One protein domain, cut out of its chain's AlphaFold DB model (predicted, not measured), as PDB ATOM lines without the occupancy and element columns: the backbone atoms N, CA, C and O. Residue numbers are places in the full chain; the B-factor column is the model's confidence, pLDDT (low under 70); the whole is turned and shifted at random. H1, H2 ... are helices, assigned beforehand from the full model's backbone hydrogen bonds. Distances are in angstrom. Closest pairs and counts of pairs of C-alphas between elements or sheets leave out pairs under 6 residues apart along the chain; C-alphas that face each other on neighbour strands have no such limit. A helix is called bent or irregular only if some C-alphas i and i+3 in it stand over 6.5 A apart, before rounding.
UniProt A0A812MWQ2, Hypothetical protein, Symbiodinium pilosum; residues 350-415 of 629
ATOM      1  N   ARG A 350      20.379 -11.313  72.709       54.34
ATOM      2  CA  ARG A 350      19.803 -10.059  73.222       54.34
ATOM      3  C   ARG A 350      20.274  -9.678  74.618       54.34
ATOM      4  O   ARG A 350      20.279  -8.497  74.903       54.34
ATOM      5  N   GLN A 351      20.691 -10.609  75.476       56.12
ATOM      6  CA  GLN A 351      21.197 -10.243  76.811       56.12
ATOM      7  C   GLN A 351      22.541  -9.516  76.732       56.12
ATOM      8  O   GLN A 351      22.768  -8.551  77.456       56.12
ATOM      9  N   VAL A 352      23.402  -9.929  75.798       60.47
ATOM     10  CA  VAL A 352      24.647  -9.214  75.489       60.47
ATOM     11  C   VAL A 352      24.320  -7.841  74.909       60.47
ATOM     12  O   VAL A 352      24.854  -6.846  75.381       60.47
ATOM     13  N   PHE A 353      23.389  -7.772  73.953       71.69
ATOM     14  CA  PHE A 353      22.953  -6.506  73.369       71.69
ATOM     15  C   PHE A 353      22.324  -5.557  74.397       71.69
ATOM     16  O   PHE A 353      22.775  -4.429  74.524       71.69
ATOM     17  N   ALA A 354      21.344  -6.015  75.175       72.06
ATOM     18  CA  ALA A 354      20.678  -5.243  76.217       72.06
ATOM     19  C   ALA A 354      21.662  -4.827  77.316       72.06
ATOM     20  O   ALA A 354      21.650  -3.683  77.748       72.06
ATOM     21  N   GLY A 355      22.571  -5.715  77.728       68.81
ATOM     22  CA  GLY A 355      23.602  -5.395  78.712       68.81
ATOM     23  C   GLY A 355      24.668  -4.420  78.198       68.81
ATOM     24  O   GLY A 355      25.227  -3.658  78.982       68.81
ATOM     25  N   ILE A 356      24.983  -4.427  76.901       75.69
ATOM     26  CA  ILE A 356      25.854  -3.420  76.274       75.69
ATOM     27  C   ILE A 356      25.097  -2.100  76.119       75.69
ATOM     28  O   ILE A 356      25.624  -1.064  76.502       75.69
ATOM     29  N   LEU A 357      23.853  -2.138  75.643       80.75
ATOM     30  CA  LEU A 357      22.991  -0.971  75.481       80.75
ATOM     31  C   LEU A 357      22.789  -0.237  76.810       80.75
ATOM     32  O   LEU A 357      22.995   0.966  76.868       80.75
ATOM     33  N   LEU A 358      22.476  -0.951  77.895       79.06
ATOM     34  CA  LEU A 358      22.317  -0.354  79.227       79.06
ATOM     35  C   LEU A 358      23.622   0.262  79.758       79.06
ATOM     36  O   LEU A 358      23.585   1.291  80.425       79.06
ATOM     37  N   ARG A 359      24.782  -0.332  79.450       73.31
ATOM     38  CA  ARG A 359      26.095   0.242  79.798       73.31
ATOM     39  C   ARG A 359      26.423   1.486  78.976       73.31
ATOM     40  O   ARG A 359      26.945   2.444  79.526       73.31
ATOM     41  N   LEU A 360      26.083   1.489  77.688       78.12
ATOM     42  CA  LEU A 360      26.227   2.658  76.820       78.12
ATOM     43  C   LEU A 360      25.326   3.809  77.278       78.12
ATOM     44  O   LEU A 360      25.795   4.936  77.361       78.12
ATOM     45  N   ILE A 361      24.074   3.511  77.634       77.88
ATOM     46  CA  ILE A 361      23.104   4.483  78.158       77.88
ATOM     47  C   ILE A 361      23.609   5.123  79.462       77.88
ATOM     48  O   ILE A 361      23.568   6.342  79.594       77.88
ATOM     49  N   ARG A 362      24.177   4.321  80.377       76.06
ATOM     50  CA  ARG A 362      24.806   4.806  81.621       76.06
ATOM     51  C   ARG A 362      26.143   5.516  81.422       76.06
ATOM     52  O   ARG A 362      26.681   6.039  82.388       76.06
ATOM     53  N   GLY A 363      26.675   5.541  80.200       73.38
ATOM     54  CA  GLY A 363      27.930   6.229  79.901       73.38
ATOM     55  C   GLY A 363      29.190   5.414  80.192       73.38
ATOM     56  O   GLY A 363      30.291   5.865  79.898       73.38
ATOM     57  N   ASP A 364      29.057   4.167  80.657       65.75
ATOM     58  CA  ASP A 364      30.175   3.307  81.085       65.75
ATOM     59  C   ASP A 364      31.211   3.022  79.973       65.75
ATOM     60  O   ASP A 364      32.284   2.488  80.250       65.75
ATOM     61  N   LEU A 365      30.874   3.278  78.703       56.28
ATOM     62  CA  LEU A 365      31.662   2.853  77.541       56.28
ATOM     63  C   LEU A 365      31.979   3.958  76.519       56.28
ATOM     64  O   LEU A 365      32.873   3.737  75.706       56.28
ATOM     65  N   VAL A 366      31.252   5.086  76.488       58.81
ATOM     66  CA  VAL A 366      31.349   6.064  75.373       58.81
ATOM     67  C   VAL A 366      31.304   7.538  75.809       58.81
ATOM     68  O   VAL A 366      31.911   8.355  75.128       58.81
ATOM     69  N   SER A 367      30.652   7.908  76.920       54.75
ATOM     70  CA  SER A 367      30.616   9.307  77.392       54.75
ATOM     71  C   SER A 367      30.368   9.392  78.907       54.75
ATOM     72  O   SER A 367      29.518   8.648  79.394       54.75
ATOM     73  N   PRO A 368      31.044  10.284  79.658       59.75
ATOM     74  CA  PRO A 368      30.832  10.464  81.099       59.75
ATOM     75  C   PRO A 368      29.435  10.997  81.479       59.75
ATOM     76  O   PRO A 368      29.065  10.909  82.647       59.75
ATOM     77  N   ASP A 369      28.645  11.479  80.515       69.12
ATOM     78  CA  ASP A 369      27.331  12.109  80.746       69.12
ATOM     79  C   ASP A 369      26.143  11.130  80.701       69.12
ATOM     80  O   ASP A 369      24.986  11.524  80.523       69.12
ATOM     81  N   GLY A 370      26.405   9.828  80.806       67.19
ATOM     82  CA  GLY A 370      25.357   8.821  80.697       67.19
ATOM     83  C   GLY A 370      24.323   8.878  81.825       67.19
ATOM     84  O   GLY A 370      24.618   9.199  82.974       67.19
ATOM     85  N   GLN A 371      23.081   8.525  81.496       75.50
ATOM     86  CA  GLN A 371      21.960   8.503  82.435       75.50
ATOM     87  C   GLN A 371      21.523   7.067  82.712       75.50
ATOM     88  O   GLN A 371      21.519   6.219  81.827       75.50
ATOM     89  N   ASP A 372      21.118   6.774  83.949       76.88
ATOM     90  CA  ASP A 372      20.541   5.468  84.264       76.88
ATOM     91  C   ASP A 372      19.208   5.267  83.527       76.88
ATOM     92  O   ASP A 372      18.381   6.176  83.423       76.88
ATOM     93  N   PHE A 373      18.967   4.043  83.057       79.44
ATOM     94  CA  PHE A 373      17.721   3.666  82.396       79.44
ATOM     95  C   PHE A 373      16.506   3.911  83.300       79.44
ATOM     96  O   PHE A 373      15.434   4.262  82.817       79.44
ATOM     97  N   VAL A 374      16.674   3.791  84.622       79.38
ATOM     98  CA  VAL A 374      15.629   4.133  85.599       79.38
ATOM     99  C   VAL A 374      15.273   5.622  85.541       79.38
ATOM    100  O   VAL A 374      14.098   5.971  85.612       79.38
ATOM    101  N   THR A 375      16.257   6.503  85.360       83.62
ATOM    102  CA  THR A 375      16.040   7.949  85.216       83.62
ATOM    103  C   THR A 375      15.290   8.268  83.926       83.62
ATOM    104  O   THR A 375      14.319   9.022  83.962       83.62
ATOM    105  N   ILE A 376      15.673   7.630  82.815       85.69
ATOM    106  CA  ILE A 376      14.986   7.762  81.521       85.69
ATOM    107  C   ILE A 376      13.531   7.293  81.642       85.69
ATOM    108  O   ILE A 376      12.610   8.011  81.260       85.69
ATOM    109  N   MET A 377      13.309   6.126  82.252       87.62
ATOM    110  CA  MET A 377      11.969   5.589  82.489       87.62
ATOM    111  C   MET A 377      11.118   6.512  83.363       87.62
ATOM    112  O   MET A 377       9.949   6.714  83.056       87.62
ATOM    113  N   ASN A 378      11.680   7.093  84.425       85.50
ATOM    114  CA  ASN A 378      10.964   8.043  85.280       85.50
ATOM    115  C   ASN A 378      10.587   9.327  84.529       85.50
ATOM    116  O   ASN A 378       9.469   9.820  84.683       85.50
ATOM    117  N   ALA A 379      11.497   9.863  83.712       89.06
ATOM    118  CA  ALA A 379      11.239  11.058  82.915       89.06
ATOM    119  C   ALA A 379      10.133  10.809  81.878       89.06
ATOM    120  O   ALA A 379       9.172  11.574  81.808       89.06
ATOM    121  N   GLU A 380      10.226   9.709  81.129       90.25
ATOM    122  CA  GLU A 380       9.225   9.341  80.124       90.25
ATOM    123  C   GLU A 380       7.874   8.979  80.741       90.25
ATOM    124  O   GLU A 380       6.823   9.360  80.220       90.25
ATOM    125  N   HIS A 381       7.882   8.317  81.895       91.06
ATOM    126  CA  HIS A 381       6.660   8.007  82.623       91.06
ATOM    127  C   HIS A 381       5.949   9.275  83.092       91.06
ATOM    128  O   HIS A 381       4.751   9.419  82.871       91.06
ATOM    129  N   LYS A 382       6.685  10.231  83.672       91.88
ATOM    130  CA  LYS A 382       6.114  11.495  84.152       91.88
ATOM    131  C   LYS A 382       5.515  12.335  83.019       91.88
ATOM    132  O   LYS A 382       4.526  13.026  83.246       91.88
ATOM    133  N   LYS A 383       6.075  12.258  81.806       92.44
ATOM    134  CA  LYS A 383       5.515  12.915  80.612       92.44
ATOM    135  C   LYS A 383       4.187  12.291  80.174       92.44
ATOM    136  O   LYS A 383       3.264  13.020  79.834       92.44
ATOM    137  N   ARG A 384       4.087  10.955  80.171       89.38
ATOM    138  CA  ARG A 384       2.911  10.230  79.643       89.38
ATOM    139  C   ARG A 384       1.797  10.021  80.652       89.38
ATOM    140  O   ARG A 384       0.621  10.066  80.305       89.38
ATOM    141  N   HIS A 385       2.170   9.770  81.896       91.12
ATOM    142  CA  HIS A 385       1.254   9.424  82.968       91.12
ATOM    143  C   HIS A 385       1.553  10.277  84.211       91.12
ATOM    144  O   HIS A 385       1.884   9.734  85.259       91.12
ATOM    145  N   PRO A 386       1.411  11.617  84.139       89.44
ATOM    146  CA  PRO A 386       1.790  12.529  85.227       89.44
ATOM    147  C   PRO A 386       1.036  12.285  86.542       89.44
ATOM    148  O   PRO A 386       1.514  12.663  87.607       89.44
ATOM    149  N   GLN A 387      -0.142  11.667  86.459       89.94
ATOM    150  CA  GLN A 387      -1.030  11.366  87.585       89.94
ATOM    151  C   GLN A 387      -0.816   9.957  88.162       89.94
ATOM    152  O   GLN A 387      -1.436   9.609  89.162       89.94
ATOM    153  N   LYS A 388      -0.001   9.116  87.513       86.06
ATOM    154  CA  LYS A 388       0.230   7.734  87.935       86.06
ATOM    155  C   LYS A 388       1.665   7.569  88.413       86.06
ATOM    156  O   LYS A 388       2.581   8.236  87.942       86.06
ATOM    157  N   GLU A 389       1.848   6.673  89.372       81.75
ATOM    158  CA  GLU A 389       3.179   6.286  89.818       81.75
ATOM    159  C   GLU A 389       3.767   5.219  88.894       81.75
ATOM    160  O   GLU A 389       3.048   4.358  88.385       81.75
ATOM    161  N   LEU A 390       5.099   5.186  88.771       77.31
ATOM    162  CA  LEU A 390       5.805   4.183  87.961       77.31
ATOM    163  C   LEU A 390       5.581   2.742  88.467       77.31
ATOM    164  O   LEU A 390       5.892   1.771  87.777       77.31
ATOM    165  N   HIS A 391       5.056   2.580  89.681       80.00
ATOM    166  CA  HIS A 391       4.671   1.285  90.226       80.00
ATOM    167  C   HIS A 391       3.341   0.754  89.661       80.00
ATOM    168  O   HIS A 391       3.109  -0.453  89.764       80.00
ATOM    169  N   ASP A 392       2.523   1.595  89.014       86.62
ATOM    170  CA  ASP A 392       1.348   1.160  88.251       86.62
ATOM    171  C   ASP A 392       1.794   0.342  87.036       86.62
ATOM    172  O   ASP A 392       2.480   0.844  86.140       86.62
ATOM    173  N   TRP A 393       1.438  -0.944  87.015       78.06
ATOM    174  CA  TRP A 393       1.945  -1.875  86.006       78.06
ATOM    175  C   TRP A 393       1.533  -1.478  84.586       78.06
ATOM    176  O   TRP A 393       2.365  -1.542  83.684       78.06
ATOM    177  N   GLU A 394       0.286  -1.047  84.392       81.38
ATOM    178  CA  GLU A 394      -0.228  -0.667  83.073       81.38
ATOM    179  C   GLU A 394       0.492   0.572  82.537       81.38
ATOM    180  O   GLU A 394       1.062   0.526  81.448       81.38
ATOM    181  N   ALA A 395       0.578   1.643  83.331       85.81
ATOM    182  CA  ALA A 395       1.281   2.857  82.922       85.81
ATOM    183  C   ALA A 395       2.792   2.640  82.743       85.81
ATOM    184  O   ALA A 395       3.412   3.205  81.838       85.81
ATOM    185  N   ARG A 396       3.410   1.788  83.568       82.06
ATOM    186  CA  ARG A 396       4.811   1.392  83.391       82.06
ATOM    187  C   ARG A 396       5.018   0.611  82.098       82.06
ATOM    188  O   ARG A 396       6.003   0.856  81.402       82.06
ATOM    189  N   TYR A 397       4.130  -0.335  81.798       83.81
ATOM    190  CA  TYR A 397       4.201  -1.143  80.587       83.81
ATOM    191  C   TYR A 397       4.032  -0.279  79.334       83.81
ATOM    192  O   TYR A 397       4.849  -0.394  78.424       83.81
ATOM    193  N   ASP A 398       3.061   0.634  79.316       88.12
ATOM    194  CA  ASP A 398       2.850   1.567  78.202       88.12
ATOM    195  C   ASP A 398       4.043   2.505  78.000       88.12
ATOM    196  O   ASP A 398       4.506   2.694  76.873       88.12
ATOM    197  N   THR A 399       4.618   3.019  79.091       89.75
ATOM    198  CA  THR A 399       5.856   3.812  79.022       89.75
ATOM    199  C   THR A 399       6.996   2.990  78.413       89.75
ATOM    200  O   THR A 399       7.691   3.462  77.516       89.75
ATOM    201  N   LEU A 400       7.184   1.746  78.868       85.88
ATOM    202  CA  LEU A 400       8.246   0.864  78.379       85.88
ATOM    203  C   LEU A 400       8.059   0.512  76.900       85.88
ATOM    204  O   LEU A 400       9.022   0.511  76.135       85.88
ATOM    205  N   LYS A 401       6.818   0.215  76.507       88.19
ATOM    206  CA  LYS A 401       6.442  -0.053  75.123       88.19
ATOM    207  C   LYS A 401       6.808   1.134  74.243       88.19
ATOM    208  O   LYS A 401       7.447   0.937  73.215       88.19
ATOM    209  N   HIS A 402       6.494   2.347  74.686       90.00
ATOM    210  CA  HIS A 402       6.829   3.540  73.928       90.00
ATOM    211  C   HIS A 402       8.341   3.740  73.764       90.00
ATOM    212  O   HIS A 402       8.820   3.933  72.651       90.00
ATOM    213  N   VAL A 403       9.118   3.630  74.847       88.94
ATOM    214  CA  VAL A 403      10.589   3.733  74.774       88.94
ATOM    215  C   VAL A 403      11.167   2.683  73.813       88.94
ATOM    216  O   VAL A 403      12.101   2.955  73.058       88.94
ATOM    217  N   ALA A 404      10.598   1.474  73.799       85.38
ATOM    218  CA  ALA A 404      10.994   0.432  72.859       85.38
ATOM    219  C   ALA A 404      10.616   0.761  71.401       85.38
ATOM    220  O   ALA A 404      11.373   0.417  70.492       85.38
ATOM    221  N   GLU A 405       9.478   1.417  71.166       89.06
ATOM    222  CA  GLU A 405       9.052   1.881  69.841       89.06
ATOM    223  C   GLU A 405       9.996   2.957  69.288       89.06
ATOM    224  O   GLU A 405      10.452   2.823  68.150       89.06
ATOM    225  N   GLU A 406      10.373   3.956  70.091       89.50
ATOM    226  CA  GLU A 406      11.352   4.983  69.694       89.50
ATOM    227  C   GLU A 406      12.716   4.369  69.363       89.50
ATOM    228  O   GLU A 406      13.309   4.644  68.315       89.50
ATOM    229  N   LEU A 407      13.189   3.446  70.207       85.56
ATOM    230  CA  LEU A 407      14.438   2.733  69.960       85.56
ATOM    231  C   LEU A 407      14.374   1.897  68.670       85.56
ATOM    232  O   LEU A 407      15.349   1.812  67.921       85.56
ATOM    233  N   ALA A 408      13.223   1.285  68.381       83.19
ATOM    234  CA  ALA A 408      13.018   0.536  67.147       83.19
ATOM    235  C   ALA A 408      13.038   1.445  65.909       83.19
ATOM    236  O   ALA A 408      13.569   1.033  64.876       83.19
ATOM    237  N   VAL A 409      12.496   2.665  65.998       88.94
ATOM    238  CA  VAL A 409      12.595   3.673  64.930       88.94
ATOM    239  C   VAL A 409      14.061   4.007  64.657       88.94
ATOM    240  O   VAL A 409      14.490   3.941  63.504       88.94
ATOM    241  N   GLU A 410      14.856   4.258  65.695       85.62
ATOM    242  CA  GLU A 410      16.285   4.546  65.532       85.62
ATOM    243  C   GLU A 410      17.079   3.373  64.948       85.62
ATOM    244  O   GLU A 410      17.919   3.554  64.062       85.62
ATOM    245  N   PHE A 411      16.786   2.138  65.359       80.56
ATOM    246  CA  PHE A 411      17.421   0.973  64.740       80.56
ATOM    247  C   PHE A 411      17.022   0.787  63.283       80.56
ATOM    248  O   PHE A 411      17.861   0.379  62.484       80.56
ATOM    249  N   ARG A 412      15.781   1.109  62.906       81.69
ATOM    250  CA  ARG A 412      15.349   1.048  61.503       81.69
ATOM    251  C   ARG A 412      16.066   2.076  60.636       81.69
ATOM    252  O   ARG A 412      16.389   1.734  59.506       81.69
ATOM    253  N   LYS A 413      16.382   3.268  61.159       85.12
ATOM    254  CA  LYS A 413      17.196   4.268  60.438       85.12
ATOM    255  C   LYS A 413      18.600   3.754  60.107       85.12
ATOM    256  O   LYS A 413      19.162   4.117  59.082       85.12
ATOM    257  N   ARG A 414      19.164   2.909  60.976       78.19
ATOM    258  CA  ARG A 414      20.519   2.344  60.829       78.19
ATOM    259  C   ARG A 414      20.545   0.982  60.144       78.19
ATOM    260  O   ARG A 414      21.615   0.512  59.759       78.19
ATOM    261  N   ALA A 415      19.400   0.316  60.034       74.56
ATOM    262  CA  ALA A 415      19.308  -0.930  59.300       74.56
ATOM    263  C   ALA A 415      19.559  -0.627  57.816       74.56
ATOM    264  O   ALA A 415      18.956   0.313  57.295       74.56
TER     265      ALA A 415
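What this domain is: This is residues 350 to 415 of the 629 residues of the protein "Hypothetical protein" of Symbiodinium pilosum (UniProt A0A812MWQ2). Three helices make an open, loosely joined frame: H2 and the long H3 form a wide V, and H1 stands at the open side of this V, near the beginning of H2. The second half of H3, from residue 404 on, sticks out free, and so do residues 350 to 355 of H1 at the other end of the printed part. The printed part has 66 residues with three named helices, in the order H1, H2, H3, and no named strand; its class is all helix. The whole is only just loose, close to compact, with a radius of gyration of the C-alphas of 13.1 A, and the C-alphas span 35 by 27 by 20 A.

How they stand to each other: The printed part begins with H1, residues 350 to 361, which touches no helix. It is close to H2, residues 373 to 384, but not clearly touching: 2 pairs of C-alphas are within 8 A, and the closest C-alphas, those of Leu 358 and Phe 373, are 6.9 A apart. The lines of H1 and H2 are about perpendicular, at 81 degrees. H2 touches H3, residues 393 to 414, and H3 does this with residues 395 to 403 alone. The closest C-alphas of these two helices are those of His 381 and Thr 399, 5.6 A apart. Their lines stand at 73 degrees, only just about perpendicular. H1 and H3 are apart. In H1, H2 and H3 every O i to N i+4 pair is within hydrogen-bond range.

Where its parts are: H1 begins at C-alpha 350, at (19.803, -10.059, 73.222), and its first and last C-alphas are 15.7 A apart. H2 begins at C-alpha 373, at (17.721, 3.666, 82.396), and measures 16.4 A from first to last C-alpha. H3, the longest helix with 22 residues, measures 31.6 A and ends at C-alpha 414, at (20.519, 2.344, 60.829). No helix is bent or irregular.

The domain as a whole: The two C-alphas farthest apart, those of Gln 387 and Ala 415, are 36.9 A from each other, while those of Arg 350 and Ala 415, the first and last printed residues, are 16.7 A apart. Without the stretches that stand free, residues 350 to 355 and 404 to 415, the body has 48 residues and spans 34 by 16 by 15 A. The printed part has no cut. The link from H1 to H2, 11 residues, is long, and the link from H2 to H3, 8 residues, is short. The mean pLDDT of the printed part is 79.7, and confidence is under 70 at residues 350 to 352, residue 355 and residues 364 to 370.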